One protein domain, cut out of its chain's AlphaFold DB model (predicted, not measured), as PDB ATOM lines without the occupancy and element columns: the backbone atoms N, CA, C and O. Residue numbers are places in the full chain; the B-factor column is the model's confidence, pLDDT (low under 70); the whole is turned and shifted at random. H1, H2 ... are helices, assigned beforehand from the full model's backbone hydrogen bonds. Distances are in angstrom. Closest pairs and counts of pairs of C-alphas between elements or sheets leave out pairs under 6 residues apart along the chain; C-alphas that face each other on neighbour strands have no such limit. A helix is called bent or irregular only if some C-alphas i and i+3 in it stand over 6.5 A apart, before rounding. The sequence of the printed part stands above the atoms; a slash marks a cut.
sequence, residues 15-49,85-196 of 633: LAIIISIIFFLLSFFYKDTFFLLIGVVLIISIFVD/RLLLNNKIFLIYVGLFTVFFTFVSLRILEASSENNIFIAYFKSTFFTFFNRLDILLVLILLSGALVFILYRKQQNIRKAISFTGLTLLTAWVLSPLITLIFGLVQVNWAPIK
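AT A GLANCE: This is residues 15 to 49 and 85 to 196 of the 633 residues of an uncharacterized protein of Candidatus Pacebacteria bacterium GW2011_GWA1_46_10 (UniProt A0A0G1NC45). A long bent helix, H7, has H4 crossing it and H6 folding back from its first end as a V, while H5 turns a corner into H6; a separate helical hairpin, H1 and H2, lies on the side of H7 away from H6. Residues 187 to 196, in H7, stick out as an arm. The printed part has 147 residues with seven named helices, H1 to H7 in chain order, and no named strand; its class is all helix. It is compact, with a radius of gyration of the C-alphas of 16.9 A, and spans 51 by 40 by 29 A.

IN THESE COORDINATES: H1 is residues 15 to 29, 20.8 A long, with C-alpha 15 at (145.461, 142.920, 233.416). H2 is residues 33 to 49, 23.9 A. H3 is residues 85 to 88. H4 is residues 91 to 110, 28.7 A, with C-alpha 91 at (145.518, 131.000, 223.745). H5 is residues 120 to 134, 20.6 A, and H6 is residues 136 to 157, 30.6 A. H7, residues 160 to 196, was assigned as one helix by its hydrogen bonds, but it is bent: C-alphas 176 and 179 are 6.6 A apart. Its arms are H7a, residues 160 to 176, 24.2 A, and H7b, residues 179 to 196, 25.3 A, with C-alpha 196 at (165.455, 162.723, 215.107).

HOW THE PARTS SIT: The hub is H7, and its arms stand at a shallow tilt of 34 degrees, only just short of steep. H7a touches H4 with residues 170 to 175 alone, closest at the C-alphas of Thr 101 and Ala 174, 4.5 A, at a steep tilt of 46 degrees, the same way. H7a touches H6, closest at the C-alphas of Val 150 and Ala 163, 5.2 A, at a steep tilt of 48 degrees, opposite ways. H4 and H6 are near each other. H7b touches H4, closest at the C-alphas of Thr 105 and Thr 182, 5.8 A. H5 and H7b only just touch, with 3 pairs of C-alphas within 8 A, the closest being those of Phe 121 and Pro 179, 6.3 A. H5 and H6 touch only at the corner, and only just, with 3 pairs of C-alphas within 8 A; the closest are those of Phe 132 and Leu 139, 5.4 A. H1 and H2 form a hairpin, closest at the C-alphas of Ser 20 and Gly 39, 4.6 A, at a shallow tilt of 23 degrees; both are apart from H4, H5, H6 and both arms of H7. In H1, H2, H4, H5, H6 and H7a every O i to N i+4 pair is within hydrogen-bond range, in H7b 12 of 14; H3 is too short for such a pair.

THE WHOLE: The two farthest C-alphas, those of Gln 158 and Pro 194, are 53.9 A apart. Residues 50 to 84 are not printed; C-alphas 49 and 85 across the cut are 11.3 A apart. Of the links printed whole, none is long. The mean pLDDT of the printed part is 73.1, with residues 15 to 49 and 85 to 94 among those under 70.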
ATOM      1  N   LEU A  15     145.768 142.103 234.583       46.12
ATOM      2  CA  LEU A  15     145.461 142.920 233.416       46.12
ATOM      3  C   LEU A  15     144.252 143.844 233.640       46.12
ATOM      4  O   LEU A  15     144.304 145.008 233.278       46.12
ATOM      5  N   ALA A  16     143.177 143.354 234.268       54.25
ATOM      6  CA  ALA A  16     141.971 144.153 234.494       54.25
ATOM      7  C   ALA A  16     142.210 145.261 235.533       54.25
ATOM      8  O   ALA A  16     141.741 146.378 235.358       54.25
ATOM      9  N   ILE A  17     142.998 144.965 236.574       58.59
ATOM     10  CA  ILE A  17     143.425 145.963 237.564       58.59
ATOM     11  C   ILE A  17     144.339 147.001 236.910       58.59
ATOM     12  O   ILE A  17     144.140 148.194 237.109       58.59
ATOM     13  N   ILE A  18     145.317 146.558 236.117       58.47
ATOM     14  CA  ILE A  18     146.251 147.443 235.414       58.47
ATOM     15  C   ILE A  18     145.486 148.368 234.462       58.47
ATOM     16  O   ILE A  18     145.704 149.571 234.503       58.47
ATOM     17  N   ILE A  19     144.534 147.847 233.680       56.25
ATOM     18  CA  ILE A  19     143.691 148.653 232.783       56.25
ATOM     19  C   ILE A  19     142.861 149.678 233.576       56.25
ATOM     20  O   ILE A  19     142.821 150.845 233.198       56.25
ATOM     21  N   SER A  20     142.249 149.293 234.702       64.75
ATOM     22  CA  SER A  20     141.531 150.239 235.570       64.75
ATOM     23  C   SER A  20     142.433 151.341 236.129       64.75
ATOM     24  O   SER A  20     142.027 152.499 236.149       64.75
ATOM     25  N   ILE A  21     143.649 150.997 236.566       67.25
ATOM     26  CA  ILE A  21     144.636 151.964 237.067       67.25
ATOM     27  C   ILE A  21     145.080 152.905 235.943       67.25
ATOM     28  O   ILE A  21     145.160 154.107 236.168       67.25
ATOM     29  N   ILE A  22     145.301 152.387 234.731       65.06
ATOM     30  CA  ILE A  22     145.640 153.193 233.551       65.06
ATOM     31  C   ILE A  22     144.531 154.209 233.261       65.06
ATOM     32  O   ILE A  22     144.828 155.389 233.124       65.06
ATOM     33  N   PHE A  23     143.258 153.801 233.240       64.75
ATOM     34  CA  PHE A  23     142.145 154.735 233.026       64.75
ATOM     35  C   PHE A  23     142.003 155.765 234.152       64.75
ATOM     36  O   PHE A  23     141.693 156.924 233.891       64.75
ATOM     37  N   PHE A  24     142.292 155.379 235.395       67.19
ATOM     38  CA  PHE A  24     142.301 156.315 236.517       67.19
ATOM     39  C   PHE A  24     143.424 157.355 236.379       67.19
ATOM     40  O   PHE A  24     143.187 158.547 236.569       67.19
ATOM     41  N   LEU A  25     144.624 156.927 235.975       63.97
ATOM     42  CA  LEU A  25     145.749 157.819 235.686       63.97
ATOM     43  C   LEU A  25     145.436 158.745 234.504       63.97
ATOM     44  O   LEU A  25     145.612 159.953 234.621       63.97
ATOM     45  N   LEU A  26     144.889 158.213 233.406       58.56
ATOM     46  CA  LEU A  26     144.446 159.008 232.257       58.56
ATOM     47  C   LEU A  26     143.410 160.065 232.667       58.56
ATOM     48  O   LEU A  26     143.508 161.201 232.223       58.56
ATOM     49  N   SER A  27     142.478 159.743 233.573       66.06
ATOM     50  CA  SER A  27     141.496 160.716 234.078       66.06
ATOM     51  C   SER A  27     142.131 161.897 234.799       66.06
ATOM     52  O   SER A  27     141.690 163.033 234.639       66.06
ATOM     53  N   PHE A  28     143.203 161.636 235.548       63.75
ATOM     54  CA  PHE A  28     143.924 162.666 236.276       63.75
ATOM     55  C   PHE A  28     144.727 163.555 235.321       63.75
ATOM     56  O   PHE A  28     144.689 164.777 235.440       63.75
ATOM     57  N   PHE A  29     145.408 162.955 234.341       55.25
ATOM     58  CA  PHE A  29     146.263 163.693 233.409       55.25
ATOM     59  C   PHE A  29     145.489 164.480 232.349       55.25
ATOM     60  O   PHE A  29     145.847 165.618 232.062       55.25
ATOM     61  N   TYR A  30     144.415 163.906 231.806       55.81
ATOM     62  CA  TYR A  30     143.574 164.558 230.798       55.81
ATOM     63  C   TYR A  30     142.466 165.425 231.410       55.81
ATOM     64  O   TYR A  30     141.721 166.064 230.675       55.81
ATOM     65  N   LYS A  31     142.338 165.448 232.749       60.41
ATOM     66  CA  LYS A  31     141.264 166.137 233.490       60.41
ATOM     67  C   LYS A  31     139.863 165.804 232.959       60.41
ATOM     68  O   LYS A  31     138.978 166.655 232.936       60.41
ATOM     69  N   ASP A  32     139.659 164.554 232.554       57.94
ATOM     70  CA  ASP A  32     138.436 164.115 231.892       57.94
ATOM     71  C   ASP A  32     137.707 163.054 232.729       57.94
ATOM     72  O   ASP A  32     138.222 161.970 233.035       57.94
ATOM     73  N   THR A  33     136.472 163.382 233.109       62.81
ATOM     74  CA  THR A  33     135.609 162.552 233.956       62.81
ATOM     75  C   THR A  33     135.145 161.276 233.257       62.81
ATOM     76  O   THR A  33     134.787 160.312 233.936       62.81
ATOM     77  N   PHE A  34     135.214 161.204 231.927       59.12
ATOM     78  CA  PHE A  34     134.905 160.000 231.161       59.12
ATOM     79  C   PHE A  34     135.913 158.876 231.438       59.12
ATOM     80  O   PHE A  34     135.526 157.725 231.652       59.12
ATOM     81  N   PHE A  35     137.206 159.203 231.534       56.06
ATOM     82  CA  PHE A  35     138.243 158.240 231.919       56.06
ATOM     83  C   PHE A  35     138.058 157.729 233.347       56.06
ATOM     84  O   PHE A  35     138.226 156.534 233.609       56.06
ATOM     85  N   LEU A  36     137.643 158.618 234.257       62.44
ATOM     86  CA  LEU A  36     137.311 158.258 235.634       62.44
ATOM     87  C   LEU A  36     136.121 157.291 235.649       62.44
ATOM     88  O   LEU A  36     136.169 156.263 236.320       62.44
ATOM     89  N   LEU A  37     135.079 157.587 234.866       61.09
ATOM     90  CA  LEU A  37     133.882 156.761 234.745       61.09
ATOM     91  C   LEU A  37     134.226 155.354 234.236       61.09
ATOM     92  O   LEU A  37     133.801 154.374 234.843       61.09
ATOM     93  N   ILE A  38     135.041 155.233 233.182       62.66
ATOM     94  CA  ILE A  38     135.495 153.933 232.657       62.66
ATOM     95  C   ILE A  38     136.316 153.178 233.710       62.66
ATOM     96  O   ILE A  38     136.065 151.995 233.954       62.66
ATOM     97  N   GLY A  39     137.265 153.852 234.369       62.12
ATOM     98  CA  GLY A  39     138.069 153.266 235.442       62.12
ATOM     99  C   GLY A  39     137.204 152.727 236.586       62.12
ATOM    100  O   GLY A  39     137.361 151.574 236.994       62.12
ATOM    101  N   VAL A  40     136.235 153.521 237.048       60.78
ATOM    102  CA  VAL A  40     135.284 153.169 238.115       60.78
ATOM    103  C   VAL A  40     134.360 152.028 237.689       60.78
ATOM    104  O   VAL A  40     134.201 151.072 238.445       60.78
ATOM    105  N   VAL A  41     133.800 152.061 236.477       61.75
ATOM    106  CA  VAL A  41     132.947 150.984 235.943       61.75
ATOM    107  C   VAL A  41     133.723 149.670 235.853       61.75
ATOM    108  O   VAL A  41     133.203 148.624 236.247       61.75
ATOM    109  N   LEU A  42     134.984 149.704 235.414       62.62
ATOM    110  CA  LEU A  42     135.836 148.517 235.379       62.62
ATOM    111  C   LEU A  42     136.130 147.989 236.790       62.62
ATOM    112  O   LEU A  42     135.977 146.789 237.021       62.62
ATOM    113  N   ILE A  43     136.446 148.855 237.758       59.12
ATOM    114  CA  ILE A  43     136.649 148.458 239.164       59.12
ATOM    115  C   ILE A  43     135.376 147.829 239.745       59.12
ATOM    116  O   ILE A  43     135.436 146.751 240.341       59.12
ATOM    117  N   ILE A  44     134.217 148.457 239.531       55.28
ATOM    118  CA  ILE A  44     132.916 147.941 239.971       55.28
ATOM    119  C   ILE A  44     132.642 146.588 239.312       55.28
ATOM    120  O   ILE A  44     132.253 145.653 240.004       55.28
ATOM    121  N   SER A  45     132.909 146.429 238.015       51.25
ATOM    122  CA  SER A  45     132.711 145.156 237.309       51.25
ATOM    123  C   SER A  45     133.599 144.032 237.863       51.25
ATOM    124  O   SER A  45     133.120 142.916 238.060       51.25
ATOM    125  N   ILE A  46     134.857 144.330 238.222       58.31
ATOM    126  CA  ILE A  46     135.788 143.390 238.867       58.31
ATOM    127  C   ILE A  46     135.266 142.982 240.254       58.31
ATOM    128  O   ILE A  46     135.332 141.805 240.628       58.31
ATOM    129  N   PHE A  47     134.729 143.937 241.017       51.78
ATOM    130  CA  PHE A  47     134.127 143.683 242.325       51.78
ATOM    131  C   PHE A  47     132.833 142.875 242.224       51.78
ATOM    132  O   PHE A  47     132.663 141.920 242.980       51.78
ATOM    133  N   VAL A  48     131.952 143.198 241.277       52.03
ATOM    134  CA  VAL A  48     130.689 142.490 241.037       52.03
ATOM    135  C   VAL A  48     130.953 141.058 240.577       52.03
ATOM    136  O   VAL A  48     130.342 140.137 241.113       52.03
ATOM    137  N   ASP A  49     131.911 140.827 239.677       48.75
ATOM    138  CA  ASP A  49     132.276 139.478 239.220       48.75
ATOM    139  C   ASP A  49     132.864 138.625 240.369       48.75
ATOM    140  O   ASP A  49     132.594 137.425 240.493       48.75
ATOM    141  N   ARG A  85     135.288 131.503 232.453       39.19
ATOM    142  CA  ARG A  85     136.640 131.149 232.925       39.19
ATOM    143  C   ARG A  85     137.446 130.328 231.929       39.19
ATOM    144  O   ARG A  85     138.669 130.427 231.923       39.19
ATOM    145  N   LEU A  86     136.784 129.536 231.089       42.34
ATOM    146  CA  LEU A  86     137.459 128.720 230.079       42.34
ATOM    147  C   LEU A  86     137.876 129.547 228.849       42.34
ATOM    148  O   LEU A  86     138.703 129.093 228.062       42.34
ATOM    149  N   LEU A  87     137.324 130.757 228.693       45.69
ATOM    150  CA  LEU A  87     137.549 131.638 227.543       45.69
ATOM    151  C   LEU A  87     138.784 132.532 227.718       45.69
ATOM    152  O   LEU A  87     139.564 132.642 226.780       45.69
ATOM    153  N   LEU A  88     139.030 133.064 228.922       43.41
ATOM    154  CA  LEU A  88     140.235 133.863 229.215       43.41
ATOM    155  C   LEU A  88     141.541 133.047 229.243       43.41
ATOM    156  O   LEU A  88     142.607 133.601 229.005       43.41
ATOM    157  N   ASN A  89     141.476 131.736 229.499       44.12
ATOM    158  CA  ASN A  89     142.649 130.846 229.516       44.12
ATOM    159  C   ASN A  89     142.964 130.219 228.142       44.12
ATOM    160  O   ASN A  89     143.811 129.331 228.028       44.12
ATOM    161  N   ASN A  90     142.255 130.633 227.092       60.12
ATOM    162  CA  ASN A  90     142.352 130.039 225.769       60.12
ATOM    163  C   ASN A  90     143.326 130.869 224.923       60.12
ATOM    164  O   ASN A  90     143.005 131.994 224.558       60.12
ATOM    165  N   LYS A  91     144.500 130.319 224.579       65.12
ATOM    166  CA  LYS A  91     145.518 131.000 223.745       65.12
ATOM    167  C   LYS A  91     144.936 131.605 222.457       65.12
ATOM    168  O   LYS A  91     145.385 132.651 222.014       65.12
ATOM    169  N   ILE A  92     143.892 130.977 221.911       67.25
ATOM    170  CA  ILE A  92     143.139 131.459 220.745       67.25
ATOM    171  C   ILE A  92     142.509 132.834 221.015       67.25
ATOM    172  O   ILE A  92     142.621 133.712 220.175       67.25
ATOM    173  N   PHE A  93     141.897 133.055 222.183       67.62
ATOM    174  CA  PHE A  93     141.307 134.353 222.533       67.62
ATOM    175  C   PHE A  93     142.350 135.472 222.471       67.62
ATOM    176  O   PHE A  93     142.148 136.458 221.777       67.62
ATOM    177  N   LEU A  94     143.490 135.284 223.143       67.50
ATOM    178  CA  LEU A  94     144.547 136.294 223.221       67.50
ATOM    179  C   LEU A  94     145.159 136.610 221.850       67.50
ATOM    180  O   LEU A  94     145.390 137.775 221.552       67.50
ATOM    181  N   ILE A  95     145.370 135.592 221.007       71.62
ATOM    182  CA  ILE A  95     145.899 135.777 219.646       71.62
ATOM    183  C   ILE A  95     144.933 136.614 218.801       71.62
ATOM    184  O   ILE A  95     145.361 137.570 218.162       71.62
ATOM    185  N   TYR A  96     143.635 136.292 218.812       75.44
ATOM    186  CA  TYR A  96     142.655 137.028 218.008       75.44
ATOM    187  C   TYR A  96     142.346 138.417 218.567       75.44
ATOM    188  O   TYR A  96     142.183 139.337 217.774       75.44
ATOM    189  N   VAL A  97     142.319 138.604 219.894       76.25
ATOM    190  CA  VAL A  97     142.255 139.953 220.481       76.25
ATOM    191  C   VAL A  97     143.456 140.766 220.007       76.25
ATOM    192  O   VAL A  97     143.252 141.844 219.472       76.25
ATOM    193  N   GLY A  98     144.680 140.234 220.104       71.75
ATOM    194  CA  GLY A  98     145.879 140.924 219.624       71.75
ATOM    195  C   GLY A  98     145.809 141.284 218.137       71.75
ATOM    196  O   GLY A  98     146.066 142.428 217.776       71.75
ATOM    197  N   LEU A  99     145.393 140.344 217.284       79.44
ATOM    198  CA  LEU A  99     145.272 140.566 215.840       79.44
ATOM    199  C   LEU A  99     144.216 141.630 215.505       79.44
ATOM    200  O   LEU A  99     144.491 142.538 214.724       79.44
ATOM    201  N   PHE A 100     143.032 141.568 216.124       81.94
ATOM    202  CA  PHE A 100     142.004 142.590 215.929       81.94
ATOM    203  C   PHE A 100     142.408 143.939 216.524       81.94
ATOM    204  O   PHE A 100     142.074 144.964 215.940       81.94
ATOM    205  N   THR A 101     143.136 143.975 217.642       82.25
ATOM    206  CA  THR A 101     143.643 145.236 218.191       82.25
ATOM    207  C   THR A 101     144.635 145.866 217.223       82.25
ATOM    208  O   THR A 101     144.482 147.039 216.920       82.25
ATOM    209  N   VAL A 102     145.572 145.097 216.653       80.25
ATOM    210  CA  VAL A 102     146.486 145.595 215.608       80.25
ATOM    211  C   VAL A 102     145.710 146.123 214.400       80.25
ATOM    212  O   VAL A 102     146.031 147.199 213.905       80.25
ATOM    213  N   PHE A 103     144.666 145.418 213.954       84.38
ATOM    214  CA  PHE A 103     143.803 145.887 212.868       84.38
ATOM    215  C   PHE A 103     143.124 147.223 213.203       84.38
ATOM    216  O   PHE A 103     143.226 148.174 212.435       84.38
ATOM    217  N   PHE A 104     142.461 147.328 214.356       86.69
ATOM    218  CA  PHE A 104     141.791 148.563 214.764       86.69
ATOM    219  C   PHE A 104     142.775 149.716 215.000       86.69
ATOM    220  O   PHE A 104     142.458 150.857 214.668       86.69
ATOM    221  N   THR A 105     143.971 149.436 215.517       85.69
ATOM    222  CA  THR A 105     145.033 150.435 215.658       85.69
ATOM    223  C   THR A 105     145.529 150.876 214.285       85.69
ATOM    224  O   THR A 105     145.670 152.068 214.058       85.69
ATOM    225  N   PHE A 106     145.712 149.964 213.328       84.44
ATOM    226  CA  PHE A 106     146.053 150.328 211.951       84.44
ATOM    227  C   PHE A 106     144.996 151.248 211.327       84.44
ATOM    228  O   PHE A 106     145.346 152.293 210.786       84.44
ATOM    229  N   VAL A 107     143.708 150.915 211.470       85.88
ATOM    230  CA  VAL A 107     142.599 151.774 211.021       85.88
ATOM    231  C   VAL A 107     142.689 153.152 211.690       85.88
ATOM    232  O   VAL A 107     142.589 154.173 211.013       85.88
ATOM    233  N   SER A 108     142.963 153.189 212.998       86.94
ATOM    234  CA  SER A 108     143.160 154.426 213.761       86.94
ATOM    235  C   SER A 108     144.321 155.287 213.277       86.94
ATOM    236  O   SER A 108     144.234 156.505 213.368       86.94
ATOM    237  N   LEU A 109     145.408 154.656 212.838       82.62
ATOM    238  CA  LEU A 109     146.657 155.311 212.462       82.62
ATOM    239  C   LEU A 109     146.718 155.701 210.985       82.62
ATOM    240  O   LEU A 109     147.732 156.253 210.585       82.62
ATOM    241  N   ARG A 110     145.753 155.304 210.146       81.00
ATOM    242  CA  ARG A 110     145.871 155.453 208.681       81.00
ATOM    243  C   ARG A 110     144.586 155.807 207.952       81.00
ATOM    244  O   ARG A 110     144.642 156.119 206.772       81.00
ATOM    245  N   ILE A 111     143.430 155.641 208.586       82.12
ATOM    246  CA  ILE A 111     142.152 155.662 207.864       82.12
ATOM    247  C   ILE A 111     141.138 156.574 208.543       82.12
ATOM    248  O   ILE A 111     140.372 157.238 207.852       82.12
ATOM    249  N   LEU A 112     141.100 156.598 209.878       86.81
ATOM    250  CA  LEU A 112     140.084 157.371 210.584       86.81
ATOM    251  C   LEU A 112     140.125 158.858 210.219       86.81
ATOM    252  O   LEU A 112     141.179 159.498 210.199       86.81
ATOM    253  N   GLU A 113     138.933 159.400 210.003       83.94
ATOM    254  CA  GLU A 113     138.703 160.831 209.833       83.94
ATOM    255  C   GLU A 113     138.809 161.564 211.176       83.94
ATOM    256  O   GLU A 113     138.537 160.994 212.243       83.94
ATOM    257  N   ALA A 114     139.196 162.840 211.130       83.00
ATOM    258  CA  ALA A 114     139.249 163.681 212.319       83.00
ATOM    259  C   ALA A 114     137.860 163.837 212.953       83.00
ATOM    260  O   ALA A 114     136.838 163.905 212.273       83.00
ATOM    261  N   SER A 115     137.836 163.919 214.278       83.00
ATOM    262  CA  SER A 115     136.629 164.179 215.055       83.00
ATOM    263  C   SER A 115     136.723 165.547 215.716       83.00
ATOM    264  O   SER A 115     137.788 165.950 216.170       83.00
ATOM    265  N   SER A 116     135.595 166.235 215.860       82.44
ATOM    266  CA  SER A 116     135.501 167.481 216.629       82.44
ATOM    267  C   SER A 116     135.535 167.272 218.153       82.44
ATOM    268  O   SER A 116     135.368 168.220 218.908       82.44
ATOM    269  N   GLU A 117     135.638 166.026 218.621       80.81
ATOM    270  CA  GLU A 117     135.571 165.689 220.044       80.81
ATOM    271  C   GLU A 117     136.936 165.858 220.725       80.81
ATOM    272  O   GLU A 117     137.940 165.302 220.274       80.81
ATOM    273  N   ASN A 118     136.948 166.540 221.873       72.31
ATOM    274  CA  ASN A 118     138.166 166.780 222.659       72.31
ATOM    275  C   ASN A 118     138.636 165.550 223.458       72.31
ATOM    276  O   ASN A 118     139.772 165.513 223.920       72.31
ATOM    277  N   ASN A 119     137.789 164.531 223.641       81.25
ATOM    278  CA  ASN A 119     138.189 163.276 224.280       81.25
ATOM    279  C   ASN A 119     138.638 162.264 223.218       81.25
ATOM    280  O   ASN A 119     137.830 161.840 222.393       81.25
ATOM    281  N   ILE A 120     139.887 161.797 223.303       78.38
ATOM    282  CA  ILE A 120     140.500 160.865 222.335       78.38
ATOM    283  C   ILE A 120     139.678 159.581 222.136       78.38
ATOM    284  O   ILE A 120     139.596 159.068 221.024       78.38
ATOM    285  N   PHE A 121     139.043 159.044 223.180       79.56
ATOM    286  CA  PHE A 121     138.267 157.805 223.086       79.56
ATOM    287  C   PHE A 121     136.894 158.044 222.468       79.56
ATOM    288  O   PHE A 121     136.469 157.254 221.629       79.56
ATOM    289  N   ILE A 122     136.210 159.131 222.839       81.88
ATOM    290  CA  ILE A 122     134.942 159.514 222.199       81.88
ATOM    291  C   ILE A 122     135.198 159.825 220.721       81.88
ATOM    292  O   ILE A 122     134.493 159.302 219.859       81.88
ATOM    293  N   ALA A 123     136.255 160.588 220.433       85.69
ATOM    294  CA  ALA A 123     136.734 160.863 219.088       85.69
ATOM    295  C   ALA A 123     136.990 159.563 218.319       85.69
ATOM    296  O   ALA A 123     136.428 159.369 217.247       85.69
ATOM    297  N   TYR A 124     137.763 158.639 218.896       89.44
ATOM    298  CA  TYR A 124     138.077 157.350 218.286       89.44
ATOM    299  C   TYR A 124     136.819 156.544 217.962       89.44
ATOM    300  O   TYR A 124     136.678 156.058 216.840       89.44
ATOM    301  N   PHE A 125     135.896 156.393 218.917       87.12
ATOM    302  CA  PHE A 125     134.684 155.596 218.725       87.12
ATOM    303  C   PHE A 125     133.727 156.230 217.712       87.12
ATOM    304  O   PHE A 125     133.164 155.519 216.880       87.12
ATOM    305  N   LYS A 126     133.586 157.560 217.732       85.38
ATOM    306  CA  LYS A 126     132.800 158.318 216.751       85.38
ATOM    307  C   LYS A 126     133.399 158.168 215.351       85.38
ATOM    308  O   LYS A 126     132.695 157.729 214.444       85.38
ATOM    309  N   SER A 127     134.698 158.423 215.189       88.50
ATOM    310  CA  SER A 127     135.392 158.291 213.903       88.50
ATOM    311  C   SER A 127     135.390 156.857 213.383       88.50
ATOM    312  O   SER A 127     135.136 156.652 212.198       88.50
ATOM    313  N   THR A 128     135.609 155.840 214.233       87.25
ATOM    314  CA  THR A 128     135.494 154.433 213.796       87.25
ATOM    315  C   THR A 128     134.090 154.120 213.316       87.25
ATOM    316  O   THR A 128     133.951 153.498 212.266       87.25
ATOM    317  N   PHE A 129     133.054 154.566 214.031       83.00
ATOM    318  CA  PHE A 129     131.673 154.354 213.612       83.00
ATOM    319  C   PHE A 129     131.410 154.967 212.228       83.00
ATOM    320  O   PHE A 129     131.022 154.239 211.321       83.00
ATOM    321  N   PHE A 130     131.706 156.255 212.025       83.56
ATOM    322  CA  PHE A 130     131.531 156.912 210.722       83.56
ATOM    323  C   PHE A 130     132.342 156.245 209.607       83.56
ATOM    324  O   PHE A 130     131.803 155.954 208.538       83.56
ATOM    325  N   THR A 131     133.606 155.910 209.877       84.38
ATOM    326  CA  THR A 131     134.485 155.272 208.891       84.38
ATOM    327  C   THR A 131     133.926 153.920 208.450       84.38
ATOM    328  O   THR A 131     133.849 153.665 207.256       84.38
ATOM    329  N   PHE A 132     133.464 153.059 209.364       81.56
ATOM    330  CA  PHE A 132     132.891 151.759 208.978       81.56
ATOM    331  C   PHE A 132     131.557 151.867 208.224       81.56
ATOM    332  O   PHE A 132     131.233 150.957 207.464       81.56
ATOM    333  N   PHE A 133     130.798 152.954 208.401       78.19
ATOM    334  CA  PHE A 133     129.597 153.224 207.601       78.19
ATOM    335  C   PHE A 133     129.931 153.722 206.190       78.19
ATOM    336  O   PHE A 133     129.268 153.323 205.235       78.19
ATOM    337  N   ASN A 134     130.973 154.543 206.053       79.50
ATOM    338  CA  ASN A 134     131.336 155.182 204.786       79.50
ATOM    339  C   ASN A 134     132.341 154.364 203.951       79.50
ATOM    340  O   ASN A 134     132.422 154.529 202.736       79.50
ATOM    341  N   ARG A 135     133.096 153.455 204.580       81.44
ATOM    342  CA  ARG A 135     134.143 152.629 203.958       81.44
ATOM    343  C   ARG A 135     133.763 151.152 203.980       81.44
ATOM    344  O   ARG A 135     134.216 150.363 204.818       81.44
ATOM    345  N   LEU A 136     132.905 150.784 203.027       78.94
ATOM    346  CA  LEU A 136     132.410 149.414 202.849       78.94
ATOM    347  C   LEU A 136     133.541 148.395 202.637       78.94
ATOM    348  O   LEU A 136     133.411 147.253 203.069       78.94
ATOM    349  N   ASP A 137     134.652 148.807 202.026       77.06
ATOM    350  CA  ASP A 137     135.870 148.009 201.849       77.06
ATOM    351  C   ASP A 137     136.429 147.514 203.194       77.06
ATOM    352  O   ASP A 137     136.699 146.322 203.372       77.06
ATOM    353  N   ILE A 138     136.523 148.402 204.181       80.25
ATOM    354  CA  ILE A 138     137.079 148.096 205.505       80.25
ATOM    355  C   ILE A 138     136.085 147.275 206.329       80.25
ATOM    356  O   ILE A 138     136.468 146.312 207.004       80.25
ATOM    357  N   LEU A 139     134.796 147.616 206.246       80.00
ATOM    358  CA  LEU A 139     133.732 146.850 206.890       80.00
ATOM    359  C   LEU A 139     133.694 145.404 206.370       80.00
ATOM    360  O   LEU A 139     133.546 144.469 207.159       80.00
ATOM    361  N   LEU A 140     133.887 145.198 205.063       79.38
ATOM    362  CA  LEU A 140     133.909 143.872 204.449       79.38
ATOM    363  C   LEU A 140     135.089 143.029 204.953       79.38
ATOM    364  O   LEU A 140     134.897 141.863 205.305       79.38
ATOM    365  N   VAL A 141     136.284 143.617 205.076       81.12
ATOM    366  CA  VAL A 141     137.453 142.949 205.681       81.12
ATOM    367  C   VAL A 141     137.158 142.536 207.125       81.12
ATOM    368  O   VAL A 141     137.422 141.392 207.507       81.12
ATOM    369  N   LEU A 142     136.547 143.421 207.921       84.25
ATOM    370  CA  LEU A 142     136.170 143.120 209.303       84.25
ATOM    371  C   LEU A 142     135.150 141.972 209.383       84.25
ATOM    372  O   LEU A 142     135.297 141.077 210.221       84.25
ATOM    373  N   ILE A 143     134.147 141.956 208.500       84.31
ATOM    374  CA  ILE A 143     133.145 140.883 208.410       84.31
ATOM    375  C   ILE A 143     133.804 139.552 208.029       84.31
ATOM    376  O   ILE A 143     133.517 138.537 208.665       84.31
ATOM    377  N   LEU A 144     134.711 139.539 207.047       84.25
ATOM    378  CA  LEU A 144     135.423 138.330 206.615       84.25
ATOM    379  C   LEU A 144     136.298 137.752 207.736       84.25
ATOM    380  O   LEU A 144     136.220 136.553 208.020       84.25
ATOM    381  N   LEU A 145     137.073 138.596 208.424       81.75
ATOM    382  CA  LEU A 145     137.895 138.187 209.572       81.75
ATOM    383  C   LEU A 145     137.035 137.644 210.721       81.75
ATOM    384  O   LEU A 145     137.355 136.617 211.327       81.75
ATOM    385  N   SER A 146     135.907 138.300 210.993       83.75
ATOM    386  CA  SER A 146     134.947 137.871 212.014       83.75
ATOM    387  C   SER A 146     134.290 136.538 211.644       83.75
ATOM    388  O   SER A 146     134.182 135.645 212.484       83.75
ATOM    389  N   GLY A 147     133.901 136.361 210.379       82.88
ATOM    390  CA  GLY A 147     133.326 135.125 209.851       82.88
ATOM    391  C   GLY A 147     134.300 133.949 209.921       82.88
ATOM    392  O   GLY A 147     133.920 132.861 210.362       82.88
ATOM    393  N   ALA A 148     135.573 134.176 209.586       82.38
ATOM    394  CA  ALA A 148     136.632 133.180 209.724       82.38
ATOM    395  C   ALA A 148     136.804 132.736 211.187       82.38
ATOM    396  O   ALA A 148     136.867 131.536 211.473       82.38
ATOM    397  N   LEU A 149     136.799 133.682 212.134       79.69
ATOM    398  CA  LEU A 149     136.876 133.366 213.559       79.69
ATOM    399  C   LEU A 149     135.648 132.570 214.035       79.69
ATOM    400  O   LEU A 149     135.806 131.545 214.710       79.69
ATOM    401  N   VAL A 150     134.436 132.978 213.643       80.19
ATOM    402  CA  VAL A 150     133.200 132.235 213.948       80.19
ATOM    403  C   VAL A 150     133.282 130.808 213.412       80.19
ATOM    404  O   VAL A 150     132.952 129.874 214.145       80.19
ATOM    405  N   PHE A 151     133.760 130.609 212.182       81.31
ATOM    406  CA  PHE A 151     133.902 129.289 211.569       81.31
ATOM    407  C   PHE A 151     134.878 128.387 212.341       81.31
ATOM    408  O   PHE A 151     134.546 127.248 212.683       81.31
ATOM    409  N   ILE A 152     136.055 128.910 212.695       78.56
ATOM    410  CA  ILE A 152     137.071 128.186 213.475       78.56
ATOM    411  C   ILE A 152     136.516 127.772 214.845       78.56
ATOM    412  O   ILE A 152     136.697 126.634 215.293       78.56
ATOM    413  N   LEU A 153     135.802 128.677 215.515       73.50
ATOM    414  CA  LEU A 153     135.216 128.421 216.830       73.50
ATOM    415  C   LEU A 153     134.016 127.481 216.763       73.50
ATOM    416  O   LEU A 153     133.864 126.630 217.643       73.50
ATOM    417  N   TYR A 154     133.195 127.593 215.721       71.81
ATOM    418  CA  TYR A 154     132.092 126.679 215.459       71.81
ATOM    419  C   TYR A 154     132.610 125.254 215.268       71.81
ATOM    420  O   TYR A 154     132.110 124.340 215.923       71.81
ATOM    421  N   ARG A 155     133.680 125.066 214.483       75.38
ATOM    422  CA  ARG A 155     134.317 123.753 214.294       75.38
ATOM    423  C   ARG A 155     134.805 123.144 215.614       75.38
ATOM    424  O   ARG A 155     134.752 121.929 215.782       75.38
ATOM    425  N   LYS A 156     135.245 123.975 216.566       69.25
ATOM    426  CA  LYS A 156     135.768 123.535 217.870       69.25
ATOM    427  C   LYS A 156     134.691 123.311 218.942       69.25
ATOM    428  O   LYS A 156     134.840 122.415 219.764       69.25
ATOM    429  N   GLN A 157     133.637 124.133 218.984       64.56
ATOM    430  CA  GLN A 157     132.609 124.102 220.040       64.56
ATOM    431  C   GLN A 157     131.264 123.495 219.602       64.56
ATOM    432  O   GLN A 157     130.416 123.249 220.460       64.56
ATOM    433  N   GLN A 158     131.048 123.307 218.295       64.25
ATOM    434  CA  GLN A 158     129.795 122.861 217.666       64.25
ATOM    435  C   GLN A 158     128.542 123.645 218.098       64.25
ATOM    436  O   GLN A 158     127.426 123.132 218.112       64.25
ATOM    437  N   ASN A 159     128.706 124.918 218.472       74.06
ATOM    438  CA  ASN A 159     127.597 125.787 218.851       74.06
ATOM    439  C   ASN A 159     127.805 127.186 218.272       74.06
ATOM    440  O   ASN A 159     128.638 127.953 218.758       74.06
ATOM    441  N   ILE A 160     127.017 127.515 217.249       72.06
ATOM    442  CA  ILE A 160     127.163 128.767 216.506       72.06
ATOM    443  C   ILE A 160     126.854 129.996 217.364       72.06
ATOM    444  O   ILE A 160     127.570 130.985 217.283       72.06
ATOM    445  N   ARG A 161     125.875 129.913 218.280       68.38
ATOM    446  CA  ARG A 161     125.550 131.025 219.190       68.38
ATOM    447  C   ARG A 161     126.735 131.364 220.089       68.38
ATOM    448  O   ARG A 161     127.059 132.531 220.253       68.38
ATOM    449  N   LYS A 162     127.427 130.350 220.620       66.50
ATOM    450  CA  LYS A 162     128.628 130.560 221.446       66.50
ATOM    451  C   LYS A 162     129.808 131.102 220.639       66.50
ATOM    452  O   LYS A 162     130.523 131.961 221.144       66.50
ATOM    453  N   ALA A 163     129.992 130.631 219.406       67.31
ATOM    454  CA  ALA A 163     131.029 131.132 218.504       67.31
ATOM    455  C   ALA A 163     130.809 132.612 218.140       67.31
ATOM    456  O   ALA A 163     131.752 133.400 218.193       67.31
ATOM    457  N   ILE A 164     129.559 133.003 217.861       70.62
ATOM    458  CA  ILE A 164     129.170 134.396 217.608       70.62
ATOM    459  C   ILE A 164     129.396 135.253 218.857       70.62
ATOM    460  O   ILE A 164     130.093 136.259 218.775       70.62
ATOM    461  N   SER A 165     128.882 134.846 220.026       67.38
ATOM    462  CA  SER A 165     129.065 135.614 221.268       67.38
ATOM    463  C   SER A 165     130.540 135.806 221.625       67.38
ATOM    464  O   SER A 165     130.931 136.875 222.081       67.38
ATOM    465  N   PHE A 166     131.376 134.791 221.401       70.06
ATOM    466  CA  PHE A 166     132.811 134.900 221.643       70.06
ATOM    467  C   PHE A 166     133.512 135.819 220.641       70.06
ATOM    468  O   PHE A 166     134.385 136.592 221.031       70.06
ATOM    469  N   THR A 167     133.134 135.756 219.364       75.06
ATOM    470  CA  THR A 167     133.671 136.654 218.333       75.06
ATOM    471  C   THR A 167     133.301 138.101 218.645       75.06
ATOM    472  O   THR A 167     134.182 138.953 218.673       75.06
ATOM    473  N   GLY A 168     132.040 138.362 219.010       70.50
ATOM    474  CA  GLY A 168     131.591 139.681 219.460       70.50
ATOM    475  C   GLY A 168     132.366 140.184 220.680       70.50
ATOM    476  O   GLY A 168     132.810 141.328 220.691       70.50
ATOM    477  N   LEU A 169     132.619 139.322 221.672       73.25
ATOM    478  CA  LEU A 169     133.442 139.678 222.833       73.25
ATOM    479  C   LEU A 169     134.895 139.993 222.444       73.25
ATOM    480  O   LEU A 169     135.485 140.926 222.983       73.25
ATOM    481  N   THR A 170     135.469 139.228 221.514       75.12
ATOM    482  CA  THR A 170     136.842 139.422 221.014       75.12
ATOM    483  C   THR A 170     136.971 140.768 220.303       75.12
ATOM    484  O   THR A 170     137.868 141.540 220.631       75.12
ATOM    485  N   LEU A 171     136.036 141.079 219.399       77.88
ATOM    486  CA  LEU A 171     135.970 142.350 218.677       77.88
ATOM    487  C   LEU A 171     135.775 143.533 219.620       77.88
ATOM    488  O   LEU A 171     136.516 144.503 219.527       77.88
ATOM    489  N   LEU A 172     134.830 143.437 220.559       74.25
ATOM    490  CA  LEU A 172     134.574 144.498 221.532       74.25
ATOM    491  C   LEU A 172     135.817 144.776 222.384       74.25
ATOM    492  O   LEU A 172     136.198 145.927 222.572       74.25
ATOM    493  N   THR A 173     136.480 143.718 222.861       74.75
ATOM    494  CA  THR A 173     137.715 143.846 223.649       74.75
ATOM    495  C   THR A 173     138.818 144.508 222.824       74.75
ATOM    496  O   THR A 173     139.490 145.414 223.309       74.75
ATOM    497  N   ALA A 174     138.986 144.093 221.567       80.62
ATOM    498  CA  ALA A 174     139.985 144.658 220.673       80.62
ATOM    499  C   ALA A 174     139.714 146.130 220.319       80.62
ATOM    500  O   ALA A 174     140.643 146.936 220.332       80.62
ATOM    501  N   TRP A 175     138.452 146.482 220.061       82.06
ATOM    502  CA  TRP A 175     138.017 147.840 219.736       82.06
ATOM    503  C   TRP A 175     138.237 148.807 220.905       82.06
ATOM    504  O   TRP A 175     138.678 149.928 220.679       82.06
ATOM    505  N   VAL A 176     138.026 148.355 222.150       79.75
ATOM    506  CA  VAL A 176     138.296 149.141 223.370       79.75
ATOM    507  C   VAL A 176     139.796 149.269 223.672       79.75
ATOM    508  O   VAL A 176     140.226 150.293 224.195       79.75
ATOM    509  N   LEU A 177     140.606 148.256 223.346       79.25
ATOM    510  CA  LEU A 177     142.061 148.296 223.558       79.25
ATOM    511  C   LEU A 177     142.799 149.161 222.529       79.25
ATOM    512  O   LEU A 177     143.820 149.756 222.861       79.25
ATOM    513  N   SER A 178     142.294 149.235 221.299       86.12
ATOM    514  CA  SER A 178     142.910 149.985 220.199       86.12
ATOM    515  C   SER A 178     143.271 151.443 220.531       86.12
ATOM    516  O   SER A 178     144.438 151.782 220.351       86.12
ATOM    517  N   PRO A 179     142.374 152.295 221.076       83.81
ATOM    518  CA  PRO A 179     142.702 153.694 221.371       83.81
ATOM    519  C   PRO A 179     143.841 153.848 222.388       83.81
ATOM    520  O   PRO A 179     144.624 154.785 222.275       83.81
ATOM    521  N   LEU A 180     143.999 152.909 223.334       81.69
ATOM    522  CA  LEU A 180     145.152 152.896 224.246       81.69
ATOM    523  C   LEU A 180     146.459 152.647 223.485       81.69
ATOM    524  O   LEU A 180     147.455 153.313 223.748       81.69
ATOM    525  N   ILE A 181     146.462 151.698 222.544       83.38
ATOM    526  CA  ILE A 181     147.649 151.415 221.728       83.38
ATOM    527  C   ILE A 181     147.943 152.587 220.790       83.38
ATOM    528  O   ILE A 181     149.096 152.997 220.695       83.38
ATOM    529  N   THR A 182     146.926 153.174 220.156       86.50
ATOM    530  CA  THR A 182     147.081 154.380 219.330       86.50
ATOM    531  C   THR A 182     147.716 155.520 220.131       86.50
ATOM    532  O   THR A 182     148.632 156.177 219.644       86.50
ATOM    533  N   LEU A 183     147.294 155.716 221.383       83.50
ATOM    534  CA  LEU A 183     147.863 156.726 222.271       83.50
ATOM    535  C   LEU A 183     149.326 156.432 222.626       83.50
ATOM    536  O   LEU A 183     150.144 157.344 222.618       83.50
ATOM    537  N   ILE A 184     149.684 155.165 222.866       82.81
ATOM    538  CA  ILE A 184     151.088 154.756 223.056       82.81
ATOM    539  C   ILE A 184     151.919 155.069 221.806       82.81
ATOM    540  O   ILE A 184     153.024 155.585 221.938       82.81
ATOM    541  N   PHE A 185     151.400 154.799 220.605       82.69
ATOM    542  CA  PHE A 185     152.074 155.180 219.358       82.69
ATOM    543  C   PHE A 185     152.273 156.691 219.258       82.69
ATOM    544  O   PHE A 185     153.375 157.125 218.936       82.69
ATOM    545  N   GLY A 186     151.249 157.479 219.592       81.56
ATOM    546  CA  GLY A 186     151.359 158.935 219.658       81.56
ATOM    547  C   GLY A 186     152.447 159.380 220.636       81.56
ATOM    548  O   GLY A 186     153.327 160.144 220.262       81.56
ATOM    549  N   LEU A 187     152.462 158.832 221.855       81.12
ATOM    550  CA  LEU A 187     153.490 159.124 222.859       81.12
ATOM    551  C   LEU A 187     154.898 158.786 222.363       81.12
ATOM    552  O   LEU A 187     155.817 159.586 222.527       81.12
ATOM    553  N   VAL A 188     155.077 157.617 221.746       82.75
ATOM    554  CA  VAL A 188     156.363 157.228 221.155       82.75
ATOM    555  C   VAL A 188     156.753 158.204 220.049       82.75
ATOM    556  O   VAL A 188     157.893 158.648 220.025       82.75
ATOM    557  N   GLN A 189     155.825 158.583 219.172       78.75
ATOM    558  CA  GLN A 189     156.103 159.479 218.053       78.75
ATOM    559  C   GLN A 189     156.472 160.895 218.509       78.75
ATOM    560  O   GLN A 189     157.488 161.418 218.054       78.75
ATOM    561  N   VAL A 190     155.723 161.475 219.453       76.62
ATOM    562  CA  VAL A 190     156.003 162.815 220.004       76.62
ATOM    563  C   VAL A 190     157.360 162.863 220.715       76.62
ATOM    564  O   VAL A 190     158.027 163.889 220.685       76.62
ATOM    565  N   ASN A 191     157.814 161.758 221.310       81.38
ATOM    566  CA  ASN A 191     159.135 161.681 221.941       81.38
ATOM    567  C   ASN A 191     160.257 161.273 220.972       81.38
ATOM    568  O   ASN A 191     161.425 161.561 221.201       81.38
ATOM    569  N   TRP A 192     159.942 160.589 219.878       82.62
ATOM    570  CA  TRP A 192     160.947 160.150 218.912       82.62
ATOM    571  C   TRP A 192     161.295 161.243 217.897       82.62
ATOM    572  O   TRP A 192     162.454 161.371 217.498       82.62
ATOM    573  N   ALA A 193     160.315 162.048 217.482       80.12
ATOM    574  CA  ALA A 193     160.526 163.075 216.468       80.12
ATOM    575  C   ALA A 193     161.521 164.176 216.904       80.12
ATOM    576  O   ALA A 193     162.449 164.443 216.140       80.12
ATOM    577  N   PRO A 194     161.471 164.731 218.135       80.06
ATOM    578  CA  PRO A 194     162.486 165.674 218.612       80.06
ATOM    579  C   PRO A 194     163.900 165.078 218.649       80.06
ATOM    580  O   PRO A 194     164.873 165.772 218.365       80.06
ATOM    581  N   ILE A 195     164.040 163.780 218.956       83.69
ATOM    582  CA  ILE A 195     165.341 163.084 218.935       83.69
ATOM    583  C   ILE A 195     165.900 163.022 217.512       83.69
ATOM    584  O   ILE A 195     167.098 163.240 217.322       83.69
ATOM    585  N   LYS A 196     165.055 162.714 216.520       83.75
ATOM    586  CA  LYS A 196     165.455 162.723 215.107       83.75
ATOM    587  C   LYS A 196     165.885 164.121 214.672       83.75
ATOM    588  O   LYS A 196     166.966 164.250 214.115       83.75
TER     589      LYS A 196